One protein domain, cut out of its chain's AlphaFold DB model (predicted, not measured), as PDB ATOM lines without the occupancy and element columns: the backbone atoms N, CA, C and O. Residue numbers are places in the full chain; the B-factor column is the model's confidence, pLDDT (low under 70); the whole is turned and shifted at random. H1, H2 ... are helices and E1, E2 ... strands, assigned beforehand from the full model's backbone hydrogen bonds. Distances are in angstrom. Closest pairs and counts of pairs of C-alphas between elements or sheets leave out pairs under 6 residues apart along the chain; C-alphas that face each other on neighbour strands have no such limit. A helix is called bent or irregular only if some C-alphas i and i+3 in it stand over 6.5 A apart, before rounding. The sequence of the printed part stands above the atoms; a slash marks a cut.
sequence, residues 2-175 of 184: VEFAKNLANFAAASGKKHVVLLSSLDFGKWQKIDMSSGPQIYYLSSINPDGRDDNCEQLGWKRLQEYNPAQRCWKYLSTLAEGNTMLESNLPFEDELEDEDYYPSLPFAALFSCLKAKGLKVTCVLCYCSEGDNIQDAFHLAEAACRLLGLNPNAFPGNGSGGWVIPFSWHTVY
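What this domain is: This is residues 2 to 175 of the 184 residues of the protein "Proteasome assembly chaperone 2" of Gossypium laxum (UniProt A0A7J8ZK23). A small twisted three-stranded sheet makes the core, with H6 packed on one face and H5 on the other, three layers in all; H1 and H3 pack on H5 from outside, and H4 touches H3. Short H2 covers the edge strand E2 on H6's side, H7 lies far out near the start of H6, and the loop of residues 32 to 39 sticks out. The printed part has 174 residues with seven named helices and three named strands, in the order H1 E1 E2 H2 H3 H4 H5 E3 H6 H7, and the sheet, E1 E3 E2, is mixed. The class is mixed, helices and strands, with under half of the residues in named elements; the whole is compact, with a radius of gyration of the C-alphas of 17.0 A and spans of 51 by 39 by 37 A.

Where its parts are: Find C-alpha 2 at (-24.466, 3.457, 75.303); from there H1 runs 18.2 A to residue 14. E1, residues 19 to 27, covers 25.8 A, and E2 is residues 43 to 46. Next come H2, residues 55 to 59, H3, residues 73 to 82, 14.3 A long, and H4, residues 100 to 106, irregular, with C-alphas 101 and 104 7.3 A apart. H5, residues 108 to 118, covers 15.8 A, and E3, residues 122 to 130, runs 25.2 A from (-10.569, -6.603, 82.462). H6, residues 136 to 149, covers 20.2 A; H7, residues 171 to 174, ends at (-35.754, 7.235, 100.003).

How they stand to each other: Begin at inner strand E3: E1 is its parallel neighbour, with N 22 and O 124 2.9 A apart, and E2 its antiparallel neighbour, with N 43 and O 127 2.8 A apart, each within hydrogen-bond range. H5 runs along the strands at a height over the sheet of 9.2 A; on the opposite face H6 does so at 8.9 A, over E1 and E3. H2 is over E2 on the same face as H6. H1 only grazes the sheet with residues 9 to 13, but touches H5, C-alphas 9 and 116 being closest at 4.8 A, at a steep tilt of 44 degrees. H3 touches H5, closest C-alphas 82 and 115, 4.6 A, and H4, closest C-alphas 75 and 105, 5.9 A. H6 and H7 are close but not clearly touching, closest C-alphas 136 and 171, 7.9 A. H1, H2, H3, H5 and H6 have every O i to N i+4 pair within hydrogen-bond range; H4 has 1 of 3, and 2 of 4 O i to N i+3 pairs; H7 is too short for an O i to N i+4 pair.

The domain as a whole: The farthest C-alphas, of Met 87 and Asn 160, are 50.7 A apart. The printed part has no cut. The links E1 to E2, H2 to H3, H3 to H4 and H6 to H7 are long. The mean pLDDT of the printed part is 85.4; look for values under 70 at residues 31 to 38, 86 to 98, 158 to 163 and 174 to 175.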
ATOM      1  N   VAL A   2     -25.708   3.865  76.002       84.19
ATOM      2  CA  VAL A   2     -24.466   3.457  75.303       84.19
ATOM      3  C   VAL A   2     -23.415   4.571  75.239       84.19
ATOM      4  O   VAL A   2     -22.251   4.322  75.533       84.19
ATOM      5  N   GLU A   3     -23.808   5.805  74.917       89.81
ATOM      6  CA  GLU A   3     -22.853   6.921  74.827       89.81
ATOM      7  C   GLU A   3     -22.178   7.230  76.173       89.81
ATOM      8  O   GLU A   3     -20.969   7.442  76.251       89.81
ATOM      9  N   PHE A   4     -22.936   7.158  77.270       92.81
ATOM     10  CA  PHE A   4     -22.372   7.252  78.616       92.81
ATOM     11  C   PHE A   4     -21.357   6.129  78.876       92.81
ATOM     12  O   PHE A   4     -20.254   6.393  79.353       92.81
ATOM     13  N   ALA A   5     -21.694   4.888  78.509       95.38
ATOM     14  CA  ALA A   5     -20.802   3.744  78.671       95.38
ATOM     15  C   ALA A   5     -19.505   3.884  77.855       95.38
ATOM     16  O   ALA A   5     -18.425   3.606  78.379       95.38
ATOM     17  N   LYS A   6     -19.585   4.379  76.612       94.62
ATOM     18  CA  LYS A   6     -18.418   4.685  75.767       94.62
ATOM     19  C   LYS A   6     -17.510   5.720  76.428       94.62
ATOM     20  O   LYS A   6     -16.304   5.495  76.544       94.62
ATOM     21  N   ASN A   7     -18.083   6.824  76.900       96.12
ATOM     22  CA  ASN A   7     -17.329   7.899  77.540       96.12
ATOM     23  C   ASN A   7     -16.670   7.447  78.849       96.12
ATOM     24  O   ASN A   7     -15.484   7.710  79.060       96.12
ATOM     25  N   LEU A   8     -17.383   6.687  79.684       96.81
ATOM     26  CA  LEU A   8     -16.819   6.136  80.914       96.81
ATOM     27  C   LEU A   8     -15.708   5.116  80.628       96.81
ATOM     28  O   LEU A   8     -14.683   5.119  81.309       96.81
ATOM     29  N   ALA A   9     -15.867   4.280  79.599       97.00
ATOM     30  CA  ALA A   9     -14.840   3.325  79.196       97.00
ATOM     31  C   ALA A   9     -13.580   4.014  78.654       97.00
ATOM     32  O   ALA A   9     -12.467   3.631  79.021       97.00
ATOM     33  N   ASN A  10     -13.742   5.069  77.847       96.38
ATOM     34  CA  ASN A  10     -12.637   5.918  77.400       96.38
ATOM     35  C   ASN A  10     -11.893   6.528  78.592       96.38
ATOM     36  O   ASN A  10     -10.668   6.440  78.662       96.38
ATOM     37  N   PHE A  11     -12.627   7.096  79.553       97.50
ATOM     38  CA  PHE A  11     -12.046   7.666  80.764       97.50
ATOM     39  C   PHE A  11     -11.282   6.624  81.593       97.50
ATOM     40  O   PHE A  11     -10.145   6.871  81.998       97.50
ATOM     41  N   ALA A  12     -11.870   5.448  81.828       97.56
ATOM     42  CA  ALA A  12     -11.246   4.384  82.611       97.56
ATOM     43  C   ALA A  12      -9.940   3.889  81.967       97.56
ATOM     44  O   ALA A  12      -8.928   3.742  82.660       97.56
ATOM     45  N   ALA A  13      -9.947   3.696  80.645       96.69
ATOM     46  CA  ALA A  13      -8.768   3.297  79.882       96.69
ATOM     47  C   ALA A  13      -7.683   4.385  79.893       96.69
ATOM     48  O   ALA A  13      -6.524   4.092  80.192       96.69
ATOM     49  N   ALA A  14      -8.056   5.648  79.654       97.75
ATOM     50  CA  ALA A  14      -7.136   6.786  79.700       97.75
ATOM     51  C   ALA A  14      -6.528   6.998  81.098       97.75
ATOM     52  O   ALA A  14      -5.375   7.402  81.221       97.75
ATOM     53  N   SER A  15      -7.269   6.654  82.154       97.62
ATOM     54  CA  SER A  15      -6.806   6.710  83.548       97.62
ATOM     55  C   SER A  15      -5.865   5.560  83.936       97.62
ATOM     56  O   SER A  15      -5.495   5.432  85.104       97.62
ATOM     57  N   GLY A  16      -5.512   4.674  82.999       96.06
ATOM     58  CA  GLY A  16      -4.589   3.563  83.230       96.06
ATOM     59  C   GLY A  16      -5.153   2.431  84.092       96.06
ATOM     60  O   GLY A  16      -4.387   1.577  84.549       96.06
ATOM     61  N   LYS A  17      -6.474   2.394  84.326       96.38
ATOM     62  CA  LYS A  17      -7.113   1.284  85.046       96.38
ATOM     63  C   LYS A  17      -6.923  -0.016  84.261       96.38
ATOM     64  O   LYS A  17      -6.824  -0.007  83.039       96.38
ATOM     65  N   LYS A  18      -6.825  -1.136  84.980       95.19
ATOM     66  CA  LYS A  18      -6.610  -2.471  84.387       95.19
ATOM     67  C   LYS A  18      -7.793  -3.404  84.590       95.19
ATOM     68  O   LYS A  18      -8.069  -4.230  83.728       95.19
ATOM     69  N   HIS A  19      -8.491  -3.241  85.709       97.12
ATOM     70  CA  HIS A  19      -9.663  -4.018  86.077       97.12
ATOM     71  C   HIS A  19     -10.762  -3.071  86.548       97.12
ATOM     72  O   HIS A  19     -10.499  -2.156  87.330       97.12
ATOM     73  N   VAL A  20     -11.974  -3.282  86.046       97.88
ATOM     74  CA  VAL A  20     -13.196  -2.619  86.495       97.88
ATOM     75  C   VAL A  20     -14.149  -3.673  87.045       97.88
ATOM     76  O   VAL A  20     -14.425  -4.676  86.386       97.88
ATOM     77  N   VAL A  21     -14.653  -3.434  88.251       98.00
ATOM     78  CA  VAL A  21     -15.712  -4.239  88.861       98.00
ATOM     79  C   VAL A  21     -17.020  -3.469  88.709       98.00
ATOM     80  O   VAL A  21     -17.117  -2.330  89.162       98.00
ATOM     81  N   LEU A  22     -17.997  -4.063  88.028       97.75
ATOM     82  CA  LEU A  22     -19.326  -3.487  87.838       97.75
ATOM     83  C   LEU A  22     -20.291  -4.127  88.827       97.75
ATOM     84  O   LEU A  22     -20.411  -5.346  88.847       97.75
ATOM     85  N   LEU A  23     -20.984  -3.316  89.619       97.00
ATOM     86  CA  LEU A  23     -22.042  -3.783  90.512       97.00
ATOM     87  C   LEU A  23     -23.388  -3.447  89.879       97.00
ATOM     88  O   LEU A  23     -23.595  -2.306  89.460       97.00
ATOM     89  N   SER A  24     -24.283  -4.422  89.786       94.94
ATOM     90  CA  SER A  24     -25.643  -4.193  89.300       94.94
ATOM     91  C   SER A  24     -26.615  -5.150  89.960       94.94
ATOM     92  O   SER A  24     -26.283  -6.296  90.248       94.94
ATOM     93  N   SER A  25     -27.838  -4.682  90.144       90.94
ATOM     94  CA  SER A  25     -28.966  -5.525  90.497       90.94
ATOM     95  C   SER A  25     -29.587  -6.167  89.256       90.94
ATOM     96  O   SER A  25     -29.410  -5.689  88.128       90.94
ATOM     97  N   LEU A  26     -30.311  -7.254  89.489       90.31
ATOM     98  CA  LEU A  26     -31.201  -7.935  88.558       90.31
ATOM     99  C   LEU A  26     -32.614  -7.944  89.161       90.31
ATOM    100  O   LEU A  26     -32.778  -7.996  90.379       90.31
ATOM    101  N   ASP A  27     -33.627  -7.890  88.306       84.94
ATOM    102  CA  ASP A  27     -35.036  -7.891  88.684       84.94
ATOM    103  C   ASP A  27     -35.502  -9.255  89.219       84.94
ATOM    104  O   ASP A  27     -35.395 -10.277  88.529       84.94
ATOM    105  N   PHE A  28     -36.073  -9.252  90.430       77.25
ATOM    106  CA  PHE A  28     -36.716 -10.413  91.049       77.25
ATOM    107  C   PHE A  28     -37.847 -10.981  90.187       77.25
ATOM    108  O   PHE A  28     -38.041 -12.189  90.139       77.25
ATOM    109  N   GLY A  29     -38.576 -10.169  89.423       72.19
ATOM    110  CA  GLY A  29     -39.628 -10.658  88.526       72.19
ATOM    111  C   GLY A  29     -39.115 -11.625  87.450       72.19
ATOM    112  O   GLY A  29     -39.848 -12.504  86.989       72.19
ATOM    113  N   LYS A  30     -37.828 -11.529  87.088       73.56
ATOM    114  CA  LYS A  30     -37.146 -12.438  86.149       73.56
ATOM    115  C   LYS A  30     -36.529 -13.668  86.842       73.56
ATOM    116  O   LYS A  30     -35.947 -14.530  86.184       73.56
ATOM    117  N   TRP A  31     -36.710 -13.803  88.158       67.12
ATOM    118  CA  TRP A  31     -36.173 -14.842  89.053       67.12
ATOM    119  C   TRP A  31     -36.997 -16.153  89.007       67.12
ATOM    120  O   TRP A  31     -37.286 -16.762  90.033       67.12
ATOM    121  N   GLN A  32     -37.403 -16.643  87.828       57.69
ATOM    122  CA  GLN A  32     -38.286 -17.828  87.742       57.69
ATOM    123  C   GLN A  32     -37.573 -19.192  87.877       57.69
ATOM    124  O   GLN A  32     -38.241 -20.217  88.001       57.69
ATOM    125  N   LYS A  33     -36.231 -19.252  87.830       59.34
ATOM    126  CA  LYS A  33     -35.473 -20.523  87.685       59.34
ATOM    127  C   LYS A  33     -34.373 -20.779  88.721       59.34
ATOM    128  O   LYS A  33     -33.559 -21.681  88.531       59.34
ATOM    129  N   ILE A  34     -34.308 -20.011  89.806       62.06
ATOM    130  CA  ILE A  34     -33.220 -20.133  90.785       62.06
ATOM    131  C   ILE A  34     -33.753 -20.733  92.082       62.06
ATOM    132  O   ILE A  34     -34.746 -20.274  92.635       62.06
ATOM    133  N   ASP A  35     -33.037 -21.736  92.579       62.78
ATOM    134  CA  ASP A  35     -33.271 -22.350  93.879       62.78
ATOM    135  C   ASP A  35     -33.074 -21.340  95.028       62.78
ATOM    136  O   ASP A  35     -31.948 -20.938  95.336       62.78
ATOM    137  N   MET A  36     -34.181 -20.931  95.655       63.31
ATOM    138  CA  MET A  36     -34.200 -20.013  96.802       63.31
ATOM    139  C   MET A  36     -33.793 -20.678  98.122       63.31
ATOM    140  O   MET A  36     -33.549 -19.977  99.103       63.31
ATOM    141  N   SER A  37     -33.667 -22.011  98.171       67.31
ATOM    142  CA  SER A  37     -33.243 -22.711  99.392       67.31
ATOM    143  C   SER A  37     -31.798 -22.390  99.793       67.31
ATOM    144  O   SER A  37     -31.413 -22.579 100.944       67.31
ATOM    145  N   SER A  38     -31.011 -21.850  98.858       66.38
ATOM    146  CA  SER A  38     -29.589 -21.544  99.035       66.38
ATOM    147  C   SER A  38     -29.304 -20.135  99.592       66.38
ATOM    148  O   SER A  38     -28.138 -19.769  99.728       66.38
ATOM    149  N   GLY A  39     -30.328 -19.329  99.898       72.81
ATOM    150  CA  GLY A  39     -30.163 -17.934 100.340       72.81
ATOM    151  C   GLY A  39     -29.680 -16.982  99.229       72.81
ATOM    152  O   GLY A  39     -29.622 -17.392  98.067       72.81
ATOM    153  N   PRO A  40     -29.338 -15.716  99.556       78.62
ATOM    154  CA  PRO A  40     -28.881 -14.716  98.586       78.62
ATOM    155  C   PRO A  40     -27.673 -15.204  97.778       78.62
ATOM    156  O   PRO A  40     -26.693 -15.692  98.341       78.62
ATOM    157  N   GLN A  41     -27.763 -15.102  96.451       88.88
ATOM    158  CA  GLN A  41     -26.745 -15.600  95.526       88.88
ATOM    159  C   GLN A  41     -26.081 -14.453  94.773       88.88
ATOM    160  O   GLN A  41     -26.756 -13.556  94.262       88.88
ATOM    161  N   ILE A  42     -24.761 -14.557  94.621       94.88
ATOM    162  CA  ILE A  42     -23.996 -13.703  93.719       94.88
ATOM    163  C   ILE A  42     -23.881 -14.378  92.359       94.88
ATOM    164  O   ILE A  42     -23.453 -15.533  92.236       94.88
ATOM    165  N   TYR A  43     -24.228 -13.608  91.341       95.50
ATOM    166  CA  TYR A  43     -24.025 -13.918  89.943       95.50
ATOM    167  C   TYR A  43     -22.848 -13.121  89.400       95.50
ATOM    168  O   TYR A  43     -22.561 -12.017  89.864       95.50
ATOM    169  N   TYR A  44     -22.167 -13.661  88.398       97.94
ATOM    170  CA  TYR A  44     -21.058 -12.962  87.772       97.94
ATOM    171  C   TYR A  44     -21.055 -13.083  86.251       97.94
ATOM    172  O   TYR A  44     -21.547 -14.053  85.671       97.94
ATOM    173  N   LEU A  45     -20.446 -12.089  85.610       98.25
ATOM    174  CA  LEU A  45     -20.054 -12.122  84.205       98.25
ATOM    175  C   LEU A  45     -18.655 -11.519  84.084       98.25
ATOM    176  O   LEU A  45     -18.440 -10.384  84.504       98.25
ATOM    177  N   SER A  46     -17.703 -12.252  83.516       98.00
ATOM    178  CA  SER A  46     -16.320 -11.792  83.383       98.00
ATOM    179  C   SER A  46     -15.897 -11.642  81.930       98.00
ATOM    180  O   SER A  46     -16.354 -12.356  81.046       98.00
ATOM    181  N   SER A  47     -14.990 -10.706  81.671       97.12
ATOM    182  CA  SER A  47     -14.389 -10.528  80.352       97.12
ATOM    183  C   SER A  47     -13.149 -11.400  80.126       97.12
ATOM    184  O   SER A  47     -12.584 -11.320  79.037       97.12
ATOM    185  N   ILE A  48     -12.686 -12.162  81.131       95.88
ATOM    186  CA  ILE A  48     -11.473 -12.995  81.028       95.88
ATOM    187  C   ILE A  48     -11.643 -14.060  79.947       95.88
ATOM    188  O   ILE A  48     -10.788 -14.187  79.073       95.88
ATOM    189  N   ASN A  49     -12.751 -14.799  80.003       95.75
ATOM    190  CA  ASN A  49     -13.069 -15.828  79.026       95.75
ATOM    191  C   ASN A  49     -14.181 -15.353  78.078       95.75
ATOM    192  O   ASN A  49     -15.090 -14.632  78.503       95.75
ATOM    193  N   PRO A  50     -14.159 -15.756  76.793       92.56
ATOM    194  CA  PRO A  50     -15.185 -15.358  75.828       92.56
ATOM    195  C   PRO A  50     -16.613 -15.763  76.216       92.56
ATOM    196  O   PRO A  50     -17.554 -15.071  75.840       92.56
ATOM    197  N   ASP A  51     -16.772 -16.854  76.966       93.69
ATOM    198  CA  ASP A  51     -18.054 -17.396  77.436       93.69
ATOM    199  C   ASP A  51     -18.532 -16.792  78.773       93.69
ATOM    200  O   ASP A  51     -19.577 -17.175  79.309       93.69
ATOM    201  N   GLY A  52     -17.774 -15.838  79.318       95.81
ATOM    202  CA  GLY A  52     -18.109 -15.137  80.548       95.81
ATOM    203  C   GLY A  52     -17.562 -15.761  81.834       95.81
ATOM    204  O   GLY A  52     -17.808 -15.191  82.898       95.81
ATOM    205  N   ARG A  53     -16.858 -16.904  81.771       97.25
ATOM    206  CA  ARG A  53     -16.334 -17.614  82.956       97.25
ATOM    207  C   ARG A  53     -15.126 -16.938  83.594       97.25
ATOM    208  O   ARG A  53     -14.350 -16.253  82.924       97.25
ATOM    209  N   ASP A  54     -14.943 -17.184  84.887       97.56
ATOM    210  CA  ASP A  54     -13.811 -16.702  85.679       97.56
ATOM    211  C   ASP A  54     -13.573 -17.618  86.882       97.56
ATOM    212  O   ASP A  54     -14.366 -17.624  87.825       97.56
ATOM    213  N   ASP A  55     -12.465 -18.361  86.864       97.06
ATOM    214  CA  ASP A  55     -12.116 -19.329  87.910       97.06
ATOM    215  C   ASP A  55     -12.071 -18.690  89.306       97.06
ATOM    216  O   ASP A  55     -12.440 -19.328  90.290       97.06
ATOM    217  N   ASN A  56     -11.681 -17.412  89.413       95.75
ATOM    218  CA  ASN A  56     -11.658 -16.718  90.701       95.75
ATOM    219  C   ASN A  56     -13.075 -16.517  91.252       95.75
ATOM    220  O   ASN A  56     -13.288 -16.617  92.457       95.75
ATOM    221  N   CYS A  57     -14.051 -16.241  90.384       97.31
ATOM    222  CA  CYS A  57     -15.448 -16.107  90.791       97.31
ATOM    223  C   CYS A  57     -16.050 -17.475  91.147       97.31
ATOM    224  O   CYS A  57     -16.798 -17.585  92.118       97.31
ATOM    225  N   GLU A  58     -15.685 -18.532  90.417       96.31
ATOM    226  CA  GLU A  58     -16.134 -19.901  90.710       96.31
ATOM    227  C   GLU A  58     -15.583 -20.415  92.047       96.31
ATOM    228  O   GLU A  58     -16.321 -21.017  92.826       96.31
ATOM    229  N   GLN A  59     -14.325 -20.104  92.377       96.56
ATOM    230  CA  GLN A  59     -13.726 -20.415  93.683       96.56
ATOM    231  C   GLN A  59     -14.421 -19.700  94.851       96.56
ATOM    232  O   GLN A  59     -14.448 -20.226  95.962       96.56
ATOM    233  N   LEU A  60     -15.014 -18.525  94.610       95.19
ATOM    234  CA  LEU A  60     -15.845 -17.811  95.588       95.19
ATOM    235  C   LEU A  60     -17.261 -18.405  95.721       95.19
ATOM    236  O   LEU A  60     -18.058 -17.911  96.522       95.19
ATOM    237  N   GLY A  61     -17.578 -19.456  94.958       94.75
ATOM    238  CA  GLY A  61     -18.882 -20.115  94.942       94.75
ATOM    239  C   GLY A  61     -19.955 -19.343  94.174       94.75
ATOM    240  O   GLY A  61     -21.142 -19.604  94.361       94.75
ATOM    241  N   TRP A  62     -19.572 -18.371  93.342       95.44
ATOM    242  CA  TRP A  62     -20.522 -17.534  92.609       95.44
ATOM    243  C   TRP A  62     -21.021 -18.216  91.340       95.44
ATOM    244  O   TRP A  62     -20.313 -18.992  90.696       95.44
ATOM    245  N   LYS A  63     -22.250 -17.889  90.939       94.31
ATOM    246  CA  LYS A  63     -22.888 -18.477  89.757       94.31
ATOM    247  C   LYS A  63     -22.601 -17.623  88.524       94.31
ATOM    248  O   LYS A  63     -22.857 -16.427  88.514       94.31
ATOM    249  N   ARG A  64     -22.110 -18.221  87.438       95.38
ATOM    250  CA  ARG A  64     -22.032 -17.510  86.148       95.38
ATOM    251  C   ARG A  64     -23.443 -17.117  85.697       95.38
ATOM    252  O   ARG A  64     -24.353 -17.941  85.807       95.38
ATOM    253  N   LEU A  65     -23.609 -15.915  85.145       93.56
ATOM    254  CA  LEU A  65     -24.825 -15.504  84.439       93.56
ATOM    255  C   LEU A  65     -25.021 -16.416  83.220       93.56
ATOM    256  O   LEU A  65     -24.293 -16.309  82.231       93.56
ATOM    257  N   GLN A  66     -25.942 -17.374  83.316       90.62
ATOM    258  CA  GLN A  66     -26.011 -18.482  82.361       90.62
ATOM    259  C   GLN A  66     -26.491 -18.031  80.983       90.62
ATOM    260  O   GLN A  66     -26.043 -18.559  79.965       90.62
ATOM    261  N   GLU A  67     -27.349 -17.020  80.984       90.44
ATOM    262  CA  GLU A  67     -28.000 -16.389  79.845       90.44
ATOM    263  C   GLU A  67     -27.049 -15.497  79.045       90.44
ATOM    264  O   GLU A  67     -27.393 -15.049  77.954       90.44
ATOM    265  N   TYR A  68     -25.830 -15.254  79.542       93.00
ATOM    266  CA  TYR A  68     -24.821 -14.586  78.737       93.00
ATOM    267  C   TYR A  68     -24.443 -15.453  77.533       93.00
ATOM    268  O   TYR A  68     -23.796 -16.499  77.670       93.00
ATOM    269  N   ASN A  69     -24.810 -14.962  76.349       93.38
ATOM    270  CA  ASN A  69     -24.455 -15.546  75.069       93.38
ATOM    271  C   ASN A  69     -23.918 -14.453  74.126       93.38
ATOM    272  O   ASN A  69     -24.708 -13.703  73.546       93.38
ATOM    273  N   PRO A  70     -22.594 -14.374  73.891       92.19
ATOM    274  CA  PRO A  70     -22.012 -13.365  73.006       92.19
ATOM    275  C   PRO A  70     -22.451 -13.520  71.543       92.19
ATOM    276  O   PRO A  70     -22.243 -12.609  70.747       92.19
ATOM    277  N   ALA A  71     -23.037 -14.662  71.162       91.31
ATOM    278  CA  ALA A  71     -23.549 -14.888  69.819       91.31
ATOM    279  C   ALA A  71     -24.988 -14.383  69.610       91.31
ATOM    280  O   ALA A  71     -25.415 -14.292  68.453       91.31
ATOM    281  N   GLN A  72     -25.717 -14.058  70.684       90.75
ATOM    282  CA  GLN A  72     -27.085 -13.537  70.629       90.75
ATOM    283  C   GLN A  72     -27.114 -12.126  70.024       90.75
ATOM    284  O   GLN A  72     -26.159 -11.355  70.157       90.75
ATOM    285  N   ARG A  73     -28.231 -11.785  69.368       88.94
ATOM    286  CA  ARG A  73     -28.447 -10.519  68.652       88.94
ATOM    287  C   ARG A  73     -28.047  -9.289  69.474       88.94
ATOM    288  O   ARG A  73     -27.187  -8.531  69.029       88.94
ATOM    289  N   CYS A  74     -28.620  -9.104  70.662       89.62
ATOM    290  CA  CYS A  74     -28.413  -7.884  71.449       89.62
ATOM    291  C   CYS A  74     -27.013  -7.789  72.078       89.62
ATOM    292  O   CYS A  74     -26.434  -6.705  72.129       89.62
ATOM    293  N   TRP A  75     -26.392  -8.914  72.442       92.88
ATOM    294  CA  TRP A  75     -24.989  -8.923  72.874       92.88
ATOM    295  C   TRP A  75     -24.021  -8.570  71.734       92.88
ATOM    296  O   TRP A  75     -23.120  -7.752  71.933       92.88
ATOM    297  N   LYS A  76     -24.235  -9.113  70.525       91.75
ATOM    298  CA  LYS A  76     -23.472  -8.739  69.315       91.75
ATOM    299  C   LYS A  76     -23.647  -7.271  68.947       91.75
ATOM    300  O   LYS A  76     -22.706  -6.614  68.503       91.75
ATOM    301  N   TYR A  77     -24.863  -6.763  69.104       89.00
ATOM    302  CA  TYR A  77     -25.163  -5.361  68.866       89.00
ATOM    303  C   TYR A  77     -24.332  -4.460  69.788       89.00
ATOM    304  O   TYR A  77     -23.604  -3.588  69.312       89.00
ATOM    305  N   LEU A  78     -24.354  -4.731  71.099       91.88
ATOM    306  CA  LEU A  78     -23.569  -3.980  72.078       91.88
ATOM    307  C   LEU A  78     -22.063  -4.048  71.812       91.88
ATOM    308  O   LEU A  78     -21.387  -3.026  71.942       91.88
ATOM    309  N   SER A  79     -21.524  -5.211  71.428       91.94
ATOM    310  CA  SER A  79     -20.098  -5.333  71.102       91.94
ATOM    311  C   SER A  79     -19.727  -4.515  69.865       91.94
ATOM    312  O   SER A  79     -18.749  -3.774  69.887       91.94
ATOM    313  N   THR A  80     -20.554  -4.567  68.820       90.88
ATOM    314  CA  THR A  80     -20.337  -3.818  67.573       90.88
ATOM    315  C   THR A  80     -20.367  -2.305  67.816       90.88
ATOM    316  O   THR A  80     -19.507  -1.568  67.327       90.88
ATOM    317  N   LEU A  81     -21.319  -1.832  68.628       89.19
ATOM    318  CA  LEU A  81     -21.383  -0.427  69.033       89.19
ATOM    319  C   LEU A  81     -20.179  -0.007  69.877       89.19
ATOM    320  O   LEU A  81     -19.670   1.105  69.710       89.19
ATOM    321  N   ALA A  82     -19.743  -0.866  70.799       91.25
ATOM    322  CA  ALA A  82     -18.601  -0.613  71.671       91.25
ATOM    323  C   ALA A  82     -17.284  -0.473  70.888       91.25
ATOM    324  O   ALA A  82     -16.435   0.343  71.254       91.25
ATOM    325  N   GLU A  83     -17.141  -1.207  69.785       89.56
ATOM    326  CA  GLU A  83     -16.002  -1.133  68.860       89.56
ATOM    327  C   GLU A  83     -16.020   0.125  67.970       89.56
ATOM    328  O   GLU A  83     -15.042   0.411  67.281       89.56
ATOM    329  N   GLY A  84     -17.092   0.927  68.020       81.69
ATOM    330  CA  GLY A  84     -17.204   2.185  67.280       81.69
ATOM    331  C   GLY A  84     -17.744   2.036  65.859       81.69
ATOM    332  O   GLY A  84     -17.632   2.972  65.069       81.69
ATOM    333  N   ASN A  85     -18.351   0.895  65.524       71.88
ATOM    334  CA  ASN A  85     -18.991   0.704  64.230       71.88
ATOM    335  C   ASN A  85     -20.398   1.337  64.238       71.88
ATOM    336  O   ASN A  85     -21.355   0.772  64.767       71.88
ATOM    337  N   THR A  86     -20.509   2.548  63.688       60.66
ATOM    338  CA  THR A  86     -21.712   3.401  63.727       60.66
ATOM    339  C   THR A  86     -22.784   3.034  62.699       60.66
ATOM    340  O   THR A  86     -23.883   3.579  62.750       60.66
ATOM    341  N   MET A  87     -22.529   2.078  61.793       54.91
ATOM    342  CA  MET A  87     -23.507   1.677  60.764       54.91
ATOM    343  C   MET A  87     -24.776   0.995  61.316       54.91
ATOM    344  O   MET A  87     -25.701   0.742  60.551       54.91
ATOM    345  N   LEU A  88     -24.841   0.708  62.621       54.31
ATOM    346  CA  LEU A  88     -25.952   0.003  63.273       54.31
ATOM    347  C   LEU A  88     -26.803   0.863  64.220       54.31
ATOM    348  O   LEU A  88     -27.742   0.338  64.819       54.31
ATOM    349  N   GLU A  89     -26.536   2.167  64.359       51.66
ATOM    350  CA  GLU A  89     -27.315   3.029  65.270       51.66
ATOM    351  C   GLU A  89     -28.812   3.114  64.906       51.66
ATOM    352  O   GLU A  89     -29.629   3.406  65.773       51.66
ATOM    353  N   SER A  90     -29.197   2.778  63.669       47.09
ATOM    354  CA  SER A  90     -30.590   2.804  63.202       47.09
ATOM    355  C   SER A  90     -31.427   1.558  63.528       47.09
ATOM    356  O   SER A  90     -32.612   1.555  63.215       47.09
ATOM    357  N   ASN A  91     -30.844   0.504  64.119       52.22
ATOM    358  CA  ASN A  91     -31.515  -0.787  64.359       52.22
ATOM    359  C   ASN A  91     -31.570  -1.155  65.852       52.22
ATOM    360  O   ASN A  91     -31.289  -2.296  66.223       52.22
ATOM    361  N   LEU A  92     -31.874  -0.193  66.724       55.34
ATOM    362  CA  LEU A  92     -32.268  -0.532  68.091       55.34
ATOM    363  C   LEU A  92     -33.618  -1.261  68.018       55.34
ATOM    364  O   LEU A  92     -34.549  -0.671  67.468       55.34
ATOM    365  N   PRO A  93     -33.759  -2.491  68.545       56.47
ATOM    366  CA  PRO A  93     -35.094  -2.988  68.833       56.47
ATOM    367  C   PRO A  93     -35.738  -1.990  69.796       56.47
ATOM    368  O   PRO A  93     -35.118  -1.583  70.786       56.47
ATOM    369  N   PHE A  94     -36.937  -1.525  69.457       56.00
ATOM    370  CA  PHE A  94     -37.723  -0.702  70.373       56.00
ATOM    371  C   PHE A  94     -37.925  -1.472  71.686       56.00
ATOM    372  O   PHE A  94     -37.863  -2.700  71.691       56.00
ATOM    373  N   GLU A  95     -38.171  -0.780  72.804       55.81
ATOM    374  CA  GLU A  95     -38.466  -1.462  74.078       55.81
ATOM    375  C   GLU A  95     -39.618  -2.478  73.930       55.81
ATOM    376  O   GLU A  95     -39.590  -3.531  74.560       55.81
ATOM    377  N   ASP A  96     -40.547  -2.218  73.003       53.69
ATOM    378  CA  ASP A  96     -41.672  -3.091  72.644       53.69
ATOM    379  C   ASP A  96     -41.288  -4.329  71.793       53.69
ATOM    380  O   ASP A  96     -42.103  -5.232  71.618       53.69
ATOM    381  N   GLU A  97     -40.062  -4.393  71.256       59.53
ATOM    382  CA  GLU A  97     -39.509  -5.521  70.479       59.53
ATOM    383  C   GLU A  97     -38.511  -6.375  71.288       59.53
ATOM    384  O   GLU A  97     -37.869  -7.274  70.735       59.53
ATOM    385  N   LEU A  98     -38.330  -6.077  72.579       64.94
ATOM    386  CA  LEU A  98     -37.449  -6.846  73.451       64.94
ATOM    387  C   LEU A  98     -38.102  -8.185  73.797       64.94
ATOM    388  O   LEU A  98     -39.106  -8.258  74.505       64.94
ATOM    389  N   GLU A  99     -37.494  -9.262  73.315       74.75
ATOM    390  CA  GLU A  99     -37.837 -10.615  73.742       74.75
ATOM    391  C   GLU A  99     -37.303 -10.871  75.163       74.75
ATOM    392  O   GLU A  99     -36.400 -10.180  75.640       74.75
ATOM    393  N   ASP A 100     -37.812 -11.893  75.859       74.19
ATOM    394  CA  ASP A 100     -37.326 -12.240  77.206       74.19
ATOM    395  C   ASP A 100     -35.811 -12.512  77.240       74.19
ATOM    396  O   ASP A 100     -35.141 -12.219  78.233       74.19
ATOM    397  N   GLU A 101     -35.251 -13.021  76.139       78.00
ATOM    398  CA  GLU A 101     -33.810 -13.239  75.982       78.00
ATOM    399  C   GLU A 101     -33.015 -11.922  75.953       78.00
ATOM    400  O   GLU A 101     -31.834 -11.896  76.315       78.00
ATOM    401  N   ASP A 102     -33.646 -10.811  75.569       84.81
ATOM    402  CA  ASP A 102     -33.024  -9.492  75.456       84.81
ATOM    403  C   ASP A 102     -33.020  -8.709  76.784       84.81
ATOM    404  O   ASP A 102     -32.444  -7.621  76.859       84.81
ATOM    405  N   TYR A 103     -33.569  -9.279  77.865       87.88
ATOM    406  CA  TYR A 103     -33.608  -8.646  79.186       87.88
ATOM    407  C   TYR A 103     -32.214  -8.261  79.713       87.88
ATOM    408  O   TYR A 103     -31.963  -7.106  80.025       87.88
ATOM    409  N   TYR A 104     -31.267  -9.198  79.801       91.25
ATOM    410  CA  TYR A 104     -29.932  -8.884  80.325       91.25
ATOM    411  C   TYR A 104     -29.144  -7.881  79.468       91.25
ATOM    412  O   TYR A 104     -28.562  -6.962  80.047       91.25
ATOM    413  N   PRO A 105     -29.090  -8.008  78.125       92.19
ATOM    414  CA  PRO A 105     -28.399  -7.025  77.300       92.19
ATOM    415  C   PRO A 105     -29.099  -5.656  77.249       92.19
ATOM    416  O   PRO A 105     -28.438  -4.680  76.892       92.19
ATOM    417  N   SER A 106     -30.376  -5.529  77.626       89.44
ATOM    418  CA  SER A 106     -31.029  -4.213  77.737       89.44
ATOM    419  C   SER A 106     -30.615  -3.443  78.998       89.44
ATOM    420  O   SER A 106     -30.681  -2.212  79.028       89.44
ATOM    421  N   LEU A 107     -30.114  -4.137  80.030       92.12
ATOM    422  CA  LEU A 107     -29.716  -3.507  81.285       92.12
ATOM    423  C   LEU A 107     -28.441  -2.644  81.144       92.12
ATOM    424  O   LEU A 107     -27.499  -3.002  80.428       92.12
ATOM    425  N   PRO A 108     -28.323  -1.541  81.913       93.62
ATOM    426  CA  PRO A 108     -27.159  -0.650  81.896       93.62
ATOM    427  C   PRO A 108     -25.790  -1.325  82.030       93.62
ATOM    428  O   PRO A 108     -24.822  -0.900  81.388       93.62
ATOM    429  N   PHE A 109     -25.695  -2.372  82.856       96.06
ATOM    430  CA  PHE A 109     -24.431  -3.067  83.098       96.06
ATOM    431  C   PHE A 109     -23.882  -3.710  81.817       96.06
ATOM    432  O   PHE A 109     -22.668  -3.754  81.641       96.06
ATOM    433  N   ALA A 110     -24.747  -4.168  80.905       96.06
ATOM    434  CA  ALA A 110     -24.350  -4.854  79.680       96.06
ATOM    435  C   ALA A 110     -23.671  -3.904  78.685       96.06
ATOM    436  O   ALA A 110     -22.645  -4.247  78.081       96.06
ATOM    437  N   ALA A 111     -24.194  -2.680  78.557       95.62
ATOM    438  CA  ALA A 111     -23.576  -1.632  77.751       95.62
ATOM    439  C   ALA A 111     -22.207  -1.225  78.317       95.62
ATOM    440  O   ALA A 111     -21.233  -1.117  77.567       95.62
ATOM    441  N   LEU A 112     -22.112  -1.056  79.643       97.50
ATOM    442  CA  LEU A 112     -20.853  -0.771  80.338       97.50
ATOM    443  C   LEU A 112     -19.835  -1.895  80.155       97.50
ATOM    444  O   LEU A 112     -18.697  -1.626  79.773       97.50
ATOM    445  N   PHE A 113     -20.250  -3.142  80.370       97.81
ATOM    446  CA  PHE A 113     -19.423  -4.328  80.189       97.81
ATOM    447  C   PHE A 113     -18.832  -4.380  78.780       97.81
ATOM    448  O   PHE A 113     -17.615  -4.482  78.627       97.81
ATOM    449  N   SER A 114     -19.676  -4.234  77.757       96.75
ATOM    450  CA  SER A 114     -19.256  -4.275  76.353       96.75
ATOM    451  C   SER A 114     -18.282  -3.144  76.011       96.75
ATOM    452  O   SER A 114     -17.231  -3.401  75.425       96.75
ATOM    453  N   CYS A 115     -18.569  -1.907  76.434       97.06
ATOM    454  CA  CYS A 115     -17.704  -0.752  76.171       97.06
ATOM    455  C   CYS A 115     -16.346  -0.857  76.877       97.06
ATOM    456  O   CYS A 115     -15.310  -0.593  76.269       97.06
ATOM    457  N   LEU A 116     -16.329  -1.265  78.147       97.69
ATOM    458  CA  LEU A 116     -15.096  -1.445  78.916       97.69
ATOM    459  C   LEU A 116     -14.242  -2.584  78.342       97.69
ATOM    460  O   LEU A 116     -13.036  -2.410  78.152       97.69
ATOM    461  N   LYS A 117     -14.874  -3.711  77.993       96.75
ATOM    462  CA  LYS A 117     -14.218  -4.851  77.338       96.75
ATOM    463  C   LYS A 117     -13.593  -4.443  76.001       96.75
ATOM    464  O   LYS A 117     -12.436  -4.775  75.757       96.75
ATOM    465  N   ALA A 118     -14.300  -3.674  75.169       95.88
ATOM    466  CA  ALA A 118     -13.785  -3.186  73.882       95.88
ATOM    467  C   ALA A 118     -12.565  -2.255  74.025       95.88
ATOM    468  O   ALA A 118     -11.757  -2.142  73.105       95.88
ATOM    469  N   LYS A 119     -12.380  -1.620  75.190       96.06
ATOM    470  CA  LYS A 119     -11.178  -0.830  75.512       96.06
ATOM    471  C   LYS A 119     -10.019  -1.666  76.062       96.06
ATOM    472  O   LYS A 119      -9.014  -1.102  76.486       96.06
ATOM    473  N   GLY A 120     -10.141  -2.994  76.061       95.44
ATOM    474  CA  GLY A 120      -9.112  -3.912  76.548       95.44
ATOM    475  C   GLY A 120      -8.988  -3.949  78.073       95.44
ATOM    476  O   GLY A 120      -7.970  -4.401  78.594       95.44
ATOM    477  N   LEU A 121      -9.996  -3.460  78.803       97.38
ATOM    478  CA  LEU A 121     -10.032  -3.554  80.260       97.38
ATOM    479  C   LEU A 121     -10.516  -4.944  80.675       97.38
ATOM    480  O   LEU A 121     -11.446  -5.489  80.079       97.38
ATOM    481  N   LYS A 122      -9.938  -5.491  81.750       97.62
ATOM    482  CA  LYS A 122     -10.569  -6.603  82.462       97.62
ATOM    483  C   LYS A 122     -11.844  -6.072  83.117       97.62
ATOM    484  O   LYS A 122     -11.798  -5.049  83.801       97.62
ATOM    485  N   VAL A 123     -12.962  -6.765  82.946       98.31
ATOM    486  CA  VAL A 123     -14.252  -6.396  83.537       98.31
ATOM    487  C   VAL A 123     -14.840  -7.598  84.255       98.31
ATOM    488  O   VAL A 123     -14.908  -8.681  83.679       98.31
ATOM    489  N   THR A 124     -15.290  -7.400  85.490       98.50
ATOM    490  CA  THR A 124     -16.067  -8.397  86.235       98.50
ATOM    491  C   THR A 124     -17.351  -7.742  86.717       98.50
ATOM    492  O   THR A 124     -17.307  -6.813  87.522       98.50
ATOM    493  N   CYS A 125     -18.490  -8.199  86.219       98.44
ATOM    494  CA  CYS A 125     -19.795  -7.841  86.751       98.44
ATOM    495  C   CYS A 125     -20.091  -8.728  87.960       98.44
ATOM    496  O   CYS A 125     -19.973  -9.946  87.857       98.44
ATOM    497  N   VAL A 126     -20.489  -8.114  89.068       98.12
ATOM    498  CA  VAL A 126     -21.009  -8.759  90.272       98.12
ATOM    499  C   VAL A 126     -22.472  -8.366  90.370       98.12
ATOM    500  O   VAL A 126     -22.814  -7.181  90.381       98.12
ATOM    501  N   LEU A 127     -23.327  -9.375  90.360       96.06
ATOM    502  CA  LEU A 127     -24.756  -9.241  90.162       96.06
ATOM    503  C   LEU A 127     -25.485  -9.942  91.304       96.06
ATOM    504  O   LEU A 127     -25.066 -11.007  91.751       96.06
ATOM    505  N   CYS A 128     -26.596  -9.384  91.757       93.31
ATOM    506  CA  CYS A 128     -27.540 -10.089  92.615       93.31
ATOM    507  C   CYS A 128     -28.955  -9.748  92.165       93.31
ATOM    508  O   CYS A 128     -29.187  -8.693  91.575       93.31
ATOM    509  N   TYR A 129     -29.896 -10.647  92.416       89.19
ATOM    510  CA  TYR A 129     -31.298 -10.293  92.287       89.19
ATOM    511  C   TYR A 129     -31.709  -9.491  93.517       89.19
ATOM    512  O   TYR A 129     -31.440  -9.923  94.637       89.19
ATOM    513  N   CYS A 130     -32.316  -8.328  93.301       85.69
ATOM    514  CA  CYS A 130     -32.702  -7.427  94.381       85.69
ATOM    515  C   CYS A 130     -34.192  -7.513  94.678       85.69
ATOM    516  O   CYS A 130     -35.008  -7.696  93.777       85.69
ATOM    517  N   SER A 131     -34.527  -7.320  95.945       79.25
ATOM    518  CA  SER A 131     -35.895  -7.194  96.430       79.25
ATOM    519  C   SER A 131     -36.543  -5.911  95.895       79.25
ATOM    520  O   SER A 131     -35.879  -4.883  95.728       79.25
ATOM    521  N   GLU A 132     -37.852  -5.945  95.643       77.75
ATOM    522  CA  GLU A 132     -38.619  -4.728  95.369       77.75
ATOM    523  C   GLU A 132     -38.763  -3.886  96.650       77.75
ATOM    524  O   GLU A 132     -39.004  -4.416  97.735       77.75
ATOM    525  N   GLY A 133     -38.642  -2.560  96.532       79.81
ATOM    526  CA  GLY A 133     -38.718  -1.651  97.680       79.81
ATOM    527  C   GLY A 133     -37.365  -1.455  98.366       79.81
ATOM    528  O   GLY A 133     -36.431  -0.966  97.725       79.81
ATOM    529  N   ASP A 134     -37.284  -1.744  99.670       79.69
ATOM    530  CA  ASP A 134     -36.056  -1.592 100.464       79.69
ATOM    531  C   ASP A 134     -35.029  -2.671 100.094       79.69
ATOM    532  O   ASP A 134     -35.109  -3.819 100.529       79.69
ATOM    533  N   ASN A 135     -34.055  -2.279  99.273       83.56
ATOM    534  CA  ASN A 135     -32.983  -3.136  98.769       83.56
ATOM    535  C   ASN A 135     -31.618  -2.812  99.404       83.56
ATOM    536  O   ASN A 135     -30.567  -3.182  98.870       83.56
ATOM    537  N   ILE A 136     -31.613  -2.145 100.564       85.00
ATOM    538  CA  ILE A 136     -30.395  -1.767 101.295       85.00
ATOM    539  C   ILE A 136     -29.530  -2.997 101.604       85.00
ATOM    540  O   ILE A 136     -28.309  -2.963 101.436       85.00
ATOM    541  N   GLN A 137     -30.153  -4.102 102.022       84.88
ATOM    542  CA  GLN A 137     -29.439  -5.346 102.327       84.88
ATOM    543  C   GLN A 137     -28.790  -5.964 101.083       84.88
ATOM    544  O   GLN A 137     -27.653  -6.436 101.153       84.88
ATOM    545  N   ASP A 138     -29.453  -5.889  99.930       88.56
ATOM    546  CA  ASP A 138     -28.910  -6.405  98.672       88.56
ATOM    547  C   ASP A 138     -27.701  -5.582  98.207       88.56
ATOM    548  O   ASP A 138     -26.718  -6.122  97.692       88.56
ATOM    549  N   ALA A 139     -27.728  -4.272  98.452       89.06
ATOM    550  CA  ALA A 139     -26.601  -3.398  98.167       89.06
ATOM    551  C   ALA A 139     -25.387  -3.701  99.067       89.06
ATOM    552  O   ALA A 139     -24.259  -3.738  98.566       89.06
ATOM    553  N   PHE A 140     -25.587  -3.987 100.362       88.81
ATOM    554  CA  PHE A 140     -24.497  -4.478 101.218       88.81
ATOM    555  C   PHE A 140     -23.978  -5.837 100.758       88.81
ATOM    556  O   PHE A 140     -22.765  -6.042 100.723       88.81
ATOM    557  N   HIS A 141     -24.866  -6.736 100.331       90.50
ATOM    558  CA  HIS A 141     -24.480  -8.036  99.799       90.50
ATOM    559  C   HIS A 141     -23.557  -7.906  98.572       90.50
ATOM    560  O   HIS A 141     -22.502  -8.547  98.517       90.50
ATOM    561  N   LEU A 142     -23.877  -7.007  97.631       93.31
ATOM    562  CA  LEU A 142     -23.005  -6.682  96.493       93.31
ATOM    563  C   LEU A 142     -21.677  -6.048  96.922       93.31
ATOM    564  O   LEU A 142     -20.627  -6.382  96.369       93.31
ATOM    565  N   ALA A 143     -21.702  -5.141  97.899       91.56
ATOM    566  CA  ALA A 143     -20.501  -4.470  98.389       91.56
ATOM    567  C   ALA A 143     -19.531  -5.457  99.071       91.56
ATOM    568  O   ALA A 143     -18.321  -5.428  98.827       91.56
ATOM    569  N   GLU A 144     -20.054  -6.383  99.876       91.31
ATOM    570  CA  GLU A 144     -19.278  -7.471 100.475       91.31
ATOM    571  C   GLU A 144     -18.708  -8.417  99.419       91.31
ATOM    572  O   GLU A 144     -17.534  -8.790  99.493       91.31
ATOM    573  N   ALA A 145     -19.505  -8.780  98.411       94.38
ATOM    574  CA  ALA A 145     -19.046  -9.601  97.298       94.38
ATOM    575  C   ALA A 145     -17.881  -8.928  96.555       94.38
ATOM    576  O   ALA A 145     -16.850  -9.559  96.320       94.38
ATOM    577  N   ALA A 146     -17.984  -7.626  96.275       94.69
ATOM    578  CA  ALA A 146     -16.906  -6.847  95.671       94.69
ATOM    579  C   ALA A 146     -15.622  -6.877  96.516       94.69
ATOM    580  O   ALA A 146     -14.528  -7.034  95.974       94.69
ATOM    581  N   CYS A 147     -15.741  -6.788  97.843       93.19
ATOM    582  CA  CYS A 147     -14.590  -6.902  98.737       93.19
ATOM    583  C   CYS A 147     -13.936  -8.278  98.641       93.19
ATOM    584  O   CYS A 147     -12.720  -8.355  98.482       93.19
ATOM    585  N   ARG A 148     -14.729  -9.357  98.658       93.50
ATOM    586  CA  ARG A 148     -14.218 -10.729  98.514       93.50
ATOM    587  C   ARG A 148     -13.492 -10.930  97.183       93.50
ATOM    588  O   ARG A 148     -12.392 -11.471  97.188       93.50
ATOM    589  N   LEU A 149     -14.049 -10.429  96.077       95.19
ATOM    590  CA  LEU A 149     -13.403 -10.476  94.757       95.19
ATOM    591  C   LEU A 149     -12.042  -9.771  94.743       95.19
ATOM    592  O   LEU A 149     -11.116 -10.219  94.071       95.19
ATOM    593  N   LEU A 150     -11.928  -8.662  95.472       93.25
ATOM    594  CA  LEU A 150     -10.717  -7.848  95.546       93.25
ATOM    595  C   LEU A 150      -9.760  -8.278  96.673       93.25
ATOM    596  O   LEU A 150      -8.722  -7.644  96.852       93.25
ATOM    597  N   GLY A 151     -10.091  -9.325  97.439       91.75
ATOM    598  CA  GLY A 151      -9.312  -9.750  98.606       91.75
ATOM    599  C   GLY A 151      -9.288  -8.720  99.743       91.75
ATOM    600  O   GLY A 151      -8.366  -8.719 100.557       91.75
ATOM    601  N   LEU A 152     -10.272  -7.820  99.790       89.69
ATOM    602  CA  LEU A 152     -10.423  -6.807 100.832       89.69
ATOM    603  C   LEU A 152     -11.212  -7.374 102.013       89.69
ATOM    604  O   LEU A 152     -12.139  -8.163 101.837       89.69
ATOM    605  N   ASN A 153     -10.867  -6.932 103.223       82.38
ATOM    606  CA  ASN A 153     -11.570  -7.307 104.446       82.38
ATOM    607  C   ASN A 153     -12.529  -6.180 104.878       82.38
ATOM    608  O   ASN A 153     -12.039  -5.143 105.333       82.38
ATOM    609  N   PRO A 154     -13.861  -6.373 104.796       73.62
ATOM    610  CA  PRO A 154     -14.841  -5.352 105.172       73.62
ATOM    611  C   PRO A 154     -14.731  -4.881 106.625       73.62
ATOM    612  O   PRO A 154     -14.938  -3.708 106.913       73.62
ATOM    613  N   ASN A 155     -14.299  -5.760 107.537       72.69
ATOM    614  CA  ASN A 155     -14.141  -5.432 108.960       72.69
ATOM    615  C   ASN A 155     -13.025  -4.410 109.232       72.69
ATOM    616  O   ASN A 155     -12.903  -3.918 110.350       72.69
ATOM    617  N   ALA A 156     -12.186  -4.110 108.238       71.81
ATOM    618  CA  ALA A 156     -11.193  -3.049 108.330       71.81
ATOM    619  C   ALA A 156     -11.780  -1.655 108.029       71.81
ATOM    620  O   ALA A 156     -11.064  -0.660 108.153       71.81
ATOM    621  N   PHE A 157     -13.049  -1.559 107.614       77.19
ATOM    622  CA  PHE A 157     -13.690  -0.290 107.286       77.19
ATOM    623  C   PHE A 157     -14.351   0.355 108.518       77.19
ATOM    624  O   PHE A 157     -14.981  -0.336 109.316       77.19
ATOM    625  N   PRO A 158     -14.232   1.685 108.691       68.56
ATOM    626  CA  PRO A 158     -14.663   2.387 109.904       68.56
ATOM    627  C   PRO A 158     -16.151   2.788 109.906       68.56
ATOM    628  O   PRO A 158     -16.535   3.689 110.647       68.56
ATOM    629  N   GLY A 159     -16.985   2.223 109.030       69.94
ATOM    630  CA  GLY A 159     -18.384   2.625 108.903       69.94
ATOM    631  C   GLY A 159     -19.269   2.107 110.036       69.94
ATOM    632  O   GLY A 159     -19.025   1.050 110.609       69.94
ATOM    633  N   ASN A 160     -20.329   2.860 110.338       65.75
ATOM    634  CA  ASN A 160     -21.254   2.561 111.437       65.75
ATOM    635  C   ASN A 160     -22.396   1.597 111.051       65.75
ATOM    636  O   ASN A 160     -23.220   1.269 111.903       65.75
ATOM    637  N   GLY A 161     -22.501   1.191 109.783       64.12
ATOM    638  CA  GLY A 161     -23.497   0.229 109.302       64.12
ATOM    639  C   GLY A 161     -23.081  -1.229 109.519       64.12
ATOM    640  O   GLY A 161     -21.956  -1.522 109.936       64.12
ATOM    641  N   SER A 162     -23.980  -2.166 109.199       64.19
ATOM    642  CA  SER A 162     -23.669  -3.602 109.194       64.19
ATOM    643  C   SER A 162     -22.424  -3.879 108.349       64.19
ATOM    644  O   SER A 162     -22.317  -3.385 107.229       64.19
ATOM    645  N   GLY A 163     -21.467  -4.637 108.890       66.44
ATOM    646  CA  GLY A 163     -20.242  -5.006 108.172       66.44
ATOM    647  C   GLY A 163     -19.216  -3.879 107.975       66.44
ATOM    648  O   GLY A 163     -18.317  -4.038 107.155       66.44
ATOM    649  N   GLY A 164     -19.326  -2.754 108.695       74.12
ATOM    650  CA  GLY A 164     -18.348  -1.654 108.624       74.12
ATOM    651  C   GLY A 164     -18.594  -0.659 107.484       74.12
ATOM    652  O   GLY A 164     -17.725   0.156 107.165       74.12
ATOM    653  N   TRP A 165     -19.768  -0.705 106.847       81.25
ATOM    654  CA  TRP A 165     -20.116   0.167 105.725       81.25
ATOM    655  C   TRP A 165     -20.665   1.526 106.176       81.25
ATOM    656  O   TRP A 165     -21.370   1.644 107.179       81.25
ATOM    657  N   VAL A 166     -20.358   2.578 105.414       80.50
ATOM    658  CA  VAL A 166     -20.955   3.909 105.604       80.50
ATOM    659  C   VAL A 166     -22.232   3.989 104.777       80.50
ATOM    660  O   VAL A 166     -22.184   3.898 103.553       80.50
ATOM    661  N   ILE A 167     -23.367   4.175 105.448       79.25
ATOM    662  CA  ILE A 167     -24.674   4.292 104.795       79.25
ATOM    663  C   ILE A 167     -24.841   5.719 104.259       79.25
ATOM    664  O   ILE A 167     -24.746   6.666 105.045       79.25
ATOM    665  N   PRO A 168     -25.098   5.916 102.954       81.56
ATOM    666  CA  PRO A 168     -25.353   7.244 102.414       81.56
ATOM    667  C   PRO A 168     -26.575   7.900 103.070       81.56
ATOM    668  O   PRO A 168     -27.617   7.268 103.253       81.56
ATOM    669  N   PHE A 169     -26.491   9.201 103.359       78.75
ATOM    670  CA  PHE A 169     -27.633   9.957 103.896       78.75
ATOM    671  C   PHE A 169     -28.870   9.873 102.996       78.75
ATOM    672  O   PHE A 169     -29.985   9.807 103.504       78.75
ATOM    673  N   SER A 170     -28.679   9.803 101.675       79.44
ATOM    674  CA  SER A 170     -29.774   9.673 100.711       79.44
ATOM    675  C   SER A 170     -30.647   8.437 100.945       79.44
ATOM    676  O   SER A 170     -31.838   8.485 100.660       79.44
ATOM    677  N   TRP A 171     -30.115   7.351 101.514       78.12
ATOM    678  CA  TRP A 171     -30.894   6.130 101.758       78.12
ATOM    679  C   TRP A 171     -31.929   6.311 102.871       78.12
ATOM    680  O   TRP A 171     -32.995   5.709 102.820       78.12
ATOM    681  N   HIS A 172     -31.669   7.222 103.813       71.62
ATOM    682  CA  HIS A 172     -32.589   7.549 104.906       71.62
ATOM    683  C   HIS A 172     -33.793   8.378 104.445       71.62
ATOM    684  O   HIS A 172     -34.762   8.521 105.179       71.62
ATOM    685  N   THR A 173     -33.711   8.976 103.254       71.44
ATOM    686  CA  THR A 173     -34.775   9.818 102.690       71.44
ATOM    687  C   THR A 173     -35.599   9.111 101.619       71.44
ATOM    688  O   THR A 173     -36.643   9.625 101.230       71.44
ATOM    689  N   VAL A 174     -35.115   7.973 101.107       67.62
ATOM    690  CA  VAL A 174     -35.754   7.235 100.003       67.62
ATOM    691  C   VAL A 174     -36.807   6.264 100.526       67.62
ATOM    692  O   VAL A 174     -37.874   6.139  99.929       67.62
ATOM    693  N   TYR A 175     -36.539   5.628 101.662       63.78
ATOM    694  CA  TYR A 175     -37.501   4.786 102.354       63.78
ATOM    695  C   TYR A 175     -38.089   5.596 103.506       63.78
ATOM    696  O   TYR A 175     -37.355   6.257 104.240       63.78
TER     697      TYR A 175